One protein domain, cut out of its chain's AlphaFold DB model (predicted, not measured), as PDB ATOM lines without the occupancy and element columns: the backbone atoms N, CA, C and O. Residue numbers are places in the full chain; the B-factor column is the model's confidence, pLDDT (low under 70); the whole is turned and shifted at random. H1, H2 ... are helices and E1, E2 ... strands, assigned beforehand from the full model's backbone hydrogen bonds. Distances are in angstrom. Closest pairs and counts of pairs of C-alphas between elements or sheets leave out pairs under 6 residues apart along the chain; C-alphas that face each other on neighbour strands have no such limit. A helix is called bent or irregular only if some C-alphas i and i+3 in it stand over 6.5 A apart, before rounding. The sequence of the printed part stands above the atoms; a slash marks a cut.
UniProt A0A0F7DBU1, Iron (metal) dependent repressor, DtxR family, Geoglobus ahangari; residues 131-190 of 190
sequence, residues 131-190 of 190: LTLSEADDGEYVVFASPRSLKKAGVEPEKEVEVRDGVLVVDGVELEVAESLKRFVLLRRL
ATOM      1  N   LEU A 131     132.552 173.671 163.011       90.44
ATOM      2  CA  LEU A 131     132.543 173.557 161.558       90.44
ATOM      3  C   LEU A 131     133.976 173.635 161.054       90.44
ATOM      4  O   LEU A 131     134.782 174.415 161.559       90.44
ATOM      5  N   THR A 132     134.319 172.838 160.052       93.38
ATOM      6  CA  THR A 132     135.526 173.130 159.277       93.38
ATOM      7  C   THR A 132     135.289 174.356 158.396       93.38
ATOM      8  O   THR A 132     134.151 174.653 158.043       93.38
ATOM      9  N   LEU A 133     136.346 175.039 157.953       94.19
ATOM     10  CA  LEU A 133     136.203 176.128 156.976       94.19
ATOM     11  C   LEU A 133     135.525 175.664 155.671       94.19
ATOM     12  O   LEU A 133     134.857 176.451 155.018       94.19
ATOM     13  N   SER A 134     135.662 174.389 155.297       92.56
ATOM     14  CA  SER A 134     134.954 173.821 154.137       92.56
ATOM     15  C   SER A 134     133.446 173.645 154.361       92.56
ATOM     16  O   SER A 134     132.711 173.501 153.390       92.56
ATOM     17  N   GLU A 135     132.993 173.589 155.614       93.38
ATOM     18  CA  GLU A 135     131.586 173.394 155.994       93.38
ATOM     19  C   GLU A 135     130.909 174.696 156.447       93.38
ATOM     20  O   GLU A 135     129.685 174.729 156.550       93.38
ATOM     21  N   ALA A 136     131.686 175.734 156.765       94.06
ATOM     22  CA  ALA A 136     131.171 176.996 157.274       94.06
ATOM     23  C   ALA A 136     130.427 177.779 156.183       94.06
ATOM     24  O   ALA A 136     130.926 177.946 155.069       94.06
ATOM     25  N   ASP A 137     129.235 178.255 156.528       96.00
ATOM     26  CA  ASP A 137     128.497 179.256 155.770       96.00
ATOM     27  C   ASP A 137     129.034 180.668 156.049       96.00
ATOM     28  O   ASP A 137     129.952 180.862 156.846       96.00
ATOM     29  N   ASP A 138     128.472 181.664 155.370       97.06
ATOM     30  CA  ASP A 138     128.861 183.049 155.600       97.06
ATOM     31  C   ASP A 138     128.464 183.509 157.011       97.06
ATOM     32  O   ASP A 138     127.362 183.233 157.509       97.06
ATOM     33  N   GLY A 139     129.359 184.251 157.661       96.81
ATOM     34  CA  GLY A 139     129.117 184.790 158.995       96.81
ATOM     35  C   GLY A 139     130.374 184.977 159.831       96.81
ATOM     36  O   GLY A 139     131.498 184.835 159.353       96.81
ATOM     37  N   GLU A 140     130.162 185.297 161.105       97.44
ATOM     38  CA  GLU A 140     131.223 185.556 162.074       97.44
ATOM     39  C   GLU A 140     131.516 184.311 162.919       97.44
ATOM     40  O   GLU A 140     130.617 183.602 163.386       97.44
ATOM     41  N   TYR A 141     132.803 184.039 163.114       96.75
ATOM     42  CA  TYR A 141     133.299 182.855 163.798       96.75
ATOM     43  C   TYR A 141     134.487 183.198 164.689       96.75
ATOM     44  O   TYR A 141     135.232 184.146 164.454       96.75
ATOM     45  N   VAL A 142     134.738 182.335 165.666       95.75
ATOM     46  CA  VAL A 142     136.020 182.249 166.361       95.75
ATOM     47  C   VAL A 142     136.789 181.056 165.821       95.75
ATOM     48  O   VAL A 142     136.263 179.940 165.744       95.75
ATOM     49  N   VAL A 143     138.063 181.262 165.499       95.50
ATOM     50  CA  VAL A 143     138.984 180.171 165.179       95.50
ATOM     51  C   VAL A 143     139.166 179.316 166.426       95.50
ATOM     52  O   VAL A 143     139.752 179.731 167.426       95.50
ATOM     53  N   PHE A 144     138.681 178.084 166.369       93.38
ATOM     54  CA  PHE A 144     138.835 177.118 167.443       93.38
ATOM     55  C   PHE A 144     140.216 176.457 167.386       93.38
ATOM     56  O   PHE A 144     140.962 176.432 168.371       93.38
ATOM     57  N   ALA A 145     140.589 175.956 166.208       92.88
ATOM     58  CA  ALA A 145     141.887 175.346 165.939       92.88
ATOM     59  C   ALA A 145     142.306 175.588 164.485       92.88
ATOM     60  O   ALA A 145     141.467 175.642 163.591       92.88
ATOM     61  N   SER A 146     143.610 175.707 164.241       94.56
ATOM     62  CA  SER A 146     144.158 175.884 162.897       94.56
ATOM     63  C   SER A 146     145.578 175.313 162.789       94.56
ATOM     64  O   SER A 146     146.292 175.201 163.796       94.56
ATOM     65  N   PRO A 147     146.044 174.957 161.576       94.12
ATOM     66  CA  PRO A 147     147.440 174.622 161.343       94.12
ATOM     67  C   PRO A 147     148.370 175.791 161.682       94.12
ATOM     68  O   PRO A 147     148.133 176.934 161.292       94.12
ATOM     69  N   ARG A 148     149.514 175.493 162.315       93.44
ATOM     70  CA  ARG A 148     150.517 176.505 162.702       93.44
ATOM     71  C   ARG A 148     151.009 177.367 161.531       93.44
ATOM     72  O   ARG A 148     151.422 178.503 161.751       93.44
ATOM     73  N   SER A 149     150.984 176.845 160.303       93.69
ATOM     74  CA  SER A 149     151.364 177.580 159.091       93.69
ATOM     75  C   SER A 149     150.504 178.823 158.844       93.69
ATOM     76  O   SER A 149     151.025 179.797 158.304       93.69
ATOM     77  N   LEU A 150     149.238 178.831 159.279       94.44
ATOM     78  CA  LEU A 150     148.311 179.947 159.061       94.44
ATOM     79  C   LEU A 150     148.422 181.056 160.117       94.44
ATOM     80  O   LEU A 150     147.914 182.153 159.904       94.44
ATOM     81  N   LYS A 151     149.158 180.832 161.215       94.06
ATOM     82  CA  LYS A 151     149.310 181.823 162.294       94.06
ATOM     83  C   LYS A 151     149.862 183.168 161.806       94.06
ATOM     84  O   LYS A 151     149.450 184.212 162.289       94.06
ATOM     85  N   LYS A 152     150.781 183.167 160.831       91.56
ATOM     86  CA  LYS A 152     151.340 184.414 160.265       91.56
ATOM     87  C   LYS A 152     150.306 185.252 159.509       91.56
ATOM     88  O   LYS A 152     150.517 186.446 159.352       91.56
ATOM     89  N   ALA A 153     149.232 184.618 159.048       91.38
ATOM     90  CA  ALA A 153     148.110 185.263 158.384       91.38
ATOM     91  C   ALA A 153     146.985 185.637 159.371       91.38
ATOM     92  O   ALA A 153     145.881 185.948 158.948       91.38
ATOM     93  N   GLY A 154     147.241 185.561 160.683       93.25
ATOM     94  CA  GLY A 154     146.274 185.907 161.724       93.25
ATOM     95  C   GLY A 154     145.267 184.805 162.061       93.25
ATOM     96  O   GLY A 154     144.504 184.973 163.001       93.25
ATOM     97  N   VAL A 155     145.274 183.660 161.367       95.38
ATOM     98  CA  VAL A 155     144.369 182.537 161.670       95.38
ATOM     99  C   VAL A 155     144.957 181.690 162.795       95.38
ATOM    100  O   VAL A 155     145.686 180.716 162.568       95.38
ATOM    101  N   GLU A 156     144.648 182.058 164.030       94.88
ATOM    102  CA  GLU A 156     145.078 181.354 165.236       94.88
ATOM    103  C   GLU A 156     143.937 181.215 166.247       94.88
ATOM    104  O   GLU A 156     142.964 181.958 166.155       94.88
ATOM    105  N   PRO A 157     144.016 180.261 167.194       93.62
ATOM    106  CA  PRO A 157     142.940 180.045 168.148       93.62
ATOM    107  C   PRO A 157     142.510 181.321 168.878       93.62
ATOM    108  O   PRO A 157     143.363 182.124 169.240       93.62
ATOM    109  N   GLU A 158     141.207 181.444 169.139       93.19
ATOM    110  CA  GLU A 158     140.548 182.590 169.798       93.19
ATOM    111  C   GLU A 158     140.441 183.857 168.936       93.19
ATOM    112  O   GLU A 158     139.805 184.823 169.351       93.19
ATOM    113  N   LYS A 159     140.985 183.855 167.714       96.19
ATOM    114  CA  LYS A 159     140.801 184.957 166.768       96.19
ATOM    115  C   LYS A 159     139.375 184.971 166.215       96.19
ATOM    116  O   LYS A 159     138.915 183.957 165.693       96.19
ATOM    117  N   GLU A 160     138.724 186.128 166.267       97.38
ATOM    118  CA  GLU A 160     137.491 186.395 165.520       97.38
ATOM    119  C   GLU A 160     137.805 186.597 164.035       97.38
ATOM    120  O   GLU A 160     138.733 187.328 163.667       97.38
ATOM    121  N   VAL A 161     137.052 185.906 163.190       97.38
ATOM    122  CA  VAL A 161     137.181 185.899 161.734       97.38
ATOM    123  C   VAL A 161     135.797 185.896 161.112       97.38
ATOM    124  O   VAL A 161     134.822 185.474 161.731       97.38
ATOM    125  N   GLU A 162     135.719 186.312 159.861       97.81
ATOM    126  CA  GLU A 162     134.497 186.206 159.075       97.81
ATOM    127  C   GLU A 162     134.718 185.222 157.926       97.81
ATOM    128  O   GLU A 162     135.815 185.138 157.371       97.81
ATOM    129  N   VAL A 163     133.693 184.451 157.583       97.50
ATOM    130  CA  VAL A 163     133.656 183.641 156.364       97.50
ATOM    131  C   VAL A 163     132.761 184.364 155.363       97.50
ATOM    132  O   VAL A 163     131.639 184.739 155.703       97.50
ATOM    133  N   ARG A 164     133.271 184.581 154.148       96.06
ATOM    134  CA  ARG A 164     132.526 185.146 153.015       96.06
ATOM    135  C   ARG A 164     132.821 184.348 151.760       96.06
ATOM    136  O   ARG A 164     133.988 184.220 151.391       96.06
ATOM    137  N   ASP A 165     131.793 183.795 151.129       91.31
ATOM    138  CA  ASP A 165     131.905 182.977 149.916       91.31
ATOM    139  C   ASP A 165     132.959 181.850 150.058       91.31
ATOM    140  O   ASP A 165     133.684 181.501 149.122       91.31
ATOM    141  N   GLY A 166     133.084 181.282 151.267       87.19
ATOM    142  CA  GLY A 166     134.060 180.232 151.594       87.19
ATOM    143  C   GLY A 166     135.519 180.701 151.745       87.19
ATOM    144  O   GLY A 166     136.433 179.866 151.786       87.19
ATOM    145  N   VAL A 167     135.754 182.014 151.826       93.62
ATOM    146  CA  VAL A 167     137.050 182.661 152.081       93.62
ATOM    147  C   VAL A 167     137.073 183.217 153.504       93.62
ATOM    148  O   VAL A 167     136.073 183.735 153.992       93.62
ATOM    149  N   LEU A 168     138.222 183.120 154.181       96.31
ATOM    150  CA  LEU A 168     138.401 183.756 155.486       96.31
ATOM    151  C   LEU A 168     138.738 185.232 155.318       96.31
ATOM    152  O   LEU A 168     139.673 185.573 154.600       96.31
ATOM    153  N   VAL A 169     138.057 186.088 156.064       97.06
ATOM    154  CA  VAL A 169     138.409 187.492 156.246       97.06
ATOM    155  C   VAL A 169     138.945 187.662 157.661       97.06
ATOM    156  O   VAL A 169     138.256 187.398 158.647       97.06
ATOM    157  N   VAL A 170     140.198 188.099 157.768       95.62
ATOM    158  CA  VAL A 170     140.891 188.307 159.045       95.62
ATOM    159  C   VAL A 170     141.359 189.751 159.100       95.62
ATOM    160  O   VAL A 170     142.101 190.192 158.225       95.62
ATOM    161  N   ASP A 171     140.908 190.507 160.103       92.69
ATOM    162  CA  ASP A 171     141.222 191.939 160.246       92.69
ATOM    163  C   ASP A 171     140.923 192.762 158.969       92.69
ATOM    164  O   ASP A 171     141.651 193.688 158.613       92.69
ATOM    165  N   GLY A 172     139.850 192.402 158.253       90.56
ATOM    166  CA  GLY A 172     139.430 193.050 157.004       90.56
ATOM    167  C   GLY A 172     140.212 192.630 155.754       90.56
ATOM    168  O   GLY A 172     139.975 193.187 154.684       90.56
ATOM    169  N   VAL A 173     141.126 191.663 155.866       93.50
ATOM    170  CA  VAL A 173     141.911 191.131 154.745       93.50
ATOM    171  C   VAL A 173     141.403 189.744 154.368       93.50
ATOM    172  O   VAL A 173     141.352 188.848 155.209       93.50
ATOM    173  N   GLU A 174     141.059 189.560 153.094       95.56
ATOM    174  CA  GLU A 174     140.718 188.249 152.541       95.56
ATOM    175  C   GLU A 174     141.955 187.352 152.457       95.56
ATOM    176  O   GLU A 174     143.017 187.743 151.962       95.56
ATOM    177  N   LEU A 175     141.803 186.124 152.938       94.44
ATOM    178  CA  LEU A 175     142.834 185.107 152.971       94.44
ATOM    179  C   LEU A 175     142.361 183.860 152.231       94.44
ATOM    180  O   LEU A 175     141.519 183.096 152.709       94.44
ATOM    181  N   GLU A 176     142.997 183.595 151.097       91.19
ATOM    182  CA  GLU A 176     142.796 182.353 150.367       91.19
ATOM    183  C   GLU A 176     143.525 181.201 151.077       91.19
ATOM    184  O   GLU A 176     144.756 181.107 151.101       91.19
ATOM    185  N   VAL A 177     142.749 180.313 151.699       92.88
ATOM    186  CA  VAL A 177     143.269 179.103 152.342       92.88
ATOM    187  C   VAL A 177     143.236 177.957 151.342       92.88
ATOM    188  O   VAL A 177     142.182 177.624 150.802       92.88
ATOM    189  N   ALA A 178     144.386 177.309 151.139       92.81
ATOM    190  CA  ALA A 178     144.487 176.133 150.282       92.81
ATOM    191  C   ALA A 178     143.449 175.067 150.673       92.81
ATOM    192  O   ALA A 178     143.303 174.744 151.853       92.81
ATOM    193  N   GLU A 179     142.787 174.466 149.682       91.50
ATOM    194  CA  GLU A 179     141.679 173.523 149.898       91.50
ATOM    195  C   GLU A 179     142.054 172.355 150.830       91.50
ATOM    196  O   GLU A 179     141.282 171.937 151.689       91.50
ATOM    197  N   SER A 180     143.302 171.883 150.752       91.81
ATOM    198  CA  SER A 180     143.830 170.820 151.616       91.81
ATOM    199  C   SER A 180     143.908 171.192 153.103       91.81
ATOM    200  O   SER A 180     143.952 170.290 153.948       91.81
ATOM    201  N   LEU A 181     143.938 172.489 153.423       93.50
ATOM    202  CA  LEU A 181     144.029 173.029 154.779       93.50
ATOM    203  C   LEU A 181     142.673 173.406 155.376       93.50
ATOM    204  O   LEU A 181     142.564 173.420 156.601       93.50
ATOM    205  N   LYS A 182     141.649 173.665 154.555       93.81
ATOM    206  CA  LYS A 182     140.336 174.133 155.033       93.81
ATOM    207  C   LYS A 182     139.698 173.183 156.055       93.81
ATOM    208  O   LYS A 182     139.236 173.631 157.100       93.81
ATOM    209  N   ARG A 183     139.810 171.866 155.848       92.00
ATOM    210  CA  ARG A 183     139.347 170.833 156.805       92.00
ATOM    211  C   ARG A 183     140.054 170.828 158.167       92.00
ATOM    212  O   ARG A 183     139.601 170.157 159.085       92.00
ATOM    213  N   PHE A 184     141.194 171.507 158.288       92.56
ATOM    214  CA  PHE A 184     141.962 171.606 159.533       92.56
ATOM    215  C   PHE A 184     141.768 172.952 160.238       92.56
ATOM    216  O   PHE A 184     142.315 173.148 161.324       92.56
ATOM    217  N   VAL A 185     141.023 173.878 159.630       95.00
ATOM    218  CA  VAL A 185     140.588 175.112 160.280       95.00
ATOM    219  C   VAL A 185     139.221 174.840 160.881       95.00
ATOM    220  O   VAL A 185     138.241 174.717 160.153       95.00
ATOM    221  N   LEU A 186     139.179 174.697 162.201       94.44
ATOM    222  CA  LEU A 186     137.952 174.496 162.960       94.44
ATOM    223  C   LEU A 186     137.456 175.845 163.461       94.44
ATOM    224  O   LEU A 186     138.218 176.601 164.068       94.44
ATOM    225  N   LEU A 187     136.186 176.117 163.215       94.31
ATOM    226  CA  LEU A 187     135.494 177.359 163.502       94.31
ATOM    227  C   LEU A 187     134.321 177.079 164.434       94.31
ATOM    228  O   LEU A 187     133.651 176.052 164.320       94.31
ATOM    229  N   ARG A 188     134.073 178.017 165.341       92.44
ATOM    230  CA  ARG A 188     132.881 178.051 166.187       92.44
ATOM    231  C   ARG A 188     132.121 179.328 165.870       92.44
ATOM    232  O   ARG A 188     132.725 180.397 165.927       92.44
ATOM    233  N   ARG A 189     130.840 179.219 165.518       92.56
ATOM    234  CA  ARG A 189     130.017 180.387 165.174       92.56
ATOM    235  C   ARG A 189     129.841 181.302 166.390       92.56
ATOM    236  O   ARG A 189     129.784 180.798 167.517       92.56
ATOM    237  N   LEU A 190     129.826 182.613 166.147       91.19
ATOM    238  CA  LEU A 190     129.511 183.647 167.140       91.19
ATOM    239  C   LEU A 190     128.002 183.875 167.279       91.19
ATOM    240  O   LEU A 190     127.273 183.676 166.280       91.19
TER     241      LEU A 190
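This is residues 131 to 190 of the 190 residues of the protein "Iron (metal) dependent repressor, DtxR family" of Geoglobus ahangari (UniProt A0A0F7DBU1). One strongly twisted sheet of five short strands makes the main part, and the two short helices sit at its margins: H1 only grazes the sheet, and H2 lies off it, in the stretch that leads from one edge strand, E4, to the other, E5. Residues 131 to 132 add a short antiparallel pairing with residues 186 to 187 of E5. The printed part has 60 residues, with elements in the order E1, H1, E2, E3, E4, H2, E5; the sheet runs E4, E3, E2, E1, E5, all antiparallel, and the class is mixed, helices and strands. The whole is compact and rounded, with a radius of gyration of the C-alphas of 9.6 A and spans of 23 by 22 by 18 A.

E1, residues 139 to 145, is the longest strand at 17.3 A and begins at C-alpha 139, (129.117, 184.790, 158.995). H1, residues 148 to 153, measures 10.1 A; it is irregular, but only just, with C-alphas 149 and 152 6.9 A apart. E2 is residues 160 to 164, 13.5 A, E3 is residues 167 to 170, 9.8 A, and E4 is residues 173 to 175, 6.3 A. H2, residues 179 to 182, measures 5.3 A. E5, residues 186 to 189, measures 10.1 A and ends at C-alpha 189, (130.017, 180.387, 165.174).

From edge to edge of the sheet the strands' lines turn by 136 degrees. E5 is antiparallel to E1 at 140 degrees, with N 142 and O 188 2.8 A apart, within hydrogen-bond range. E1 and E2 stand at 125 degrees, with N 161 and O 141 at 2.8 A. E2, E3 and E4 form a meander, each strand the antiparallel neighbour of the one before, and E2 with E3 and E3 with E4 are hairpins. N 169 and O 162 are 2.8 A apart between E3 and E2, and N 175 and O 168 2.8 A between E4 and E3. The edge strands E4 and E5 are apart. H1 only grazes the sheet, with its residues 150 to 153; the closest C-alphas of H1 and E4 are those of Ala 153 and Leu 175, 7.6 A. H2 is not on the sheet and is apart from H1. In H1, 0 of 2 O i to N i+4 pairs are within hydrogen-bond range, against 2 of 3 O i to N i+3 pairs; H2 is too short for an O i to N i+4 pair.

The two C-alphas farthest apart, those of Ser 180 and Leu 190, the chain's last residue, are 24.7 A apart. The printed part has no cut. The link from H1 to E2 is short, the other links between named elements are tight, and there is no long link. The mean pLDDT of the printed part is 94.0, and no printed residue is under 70.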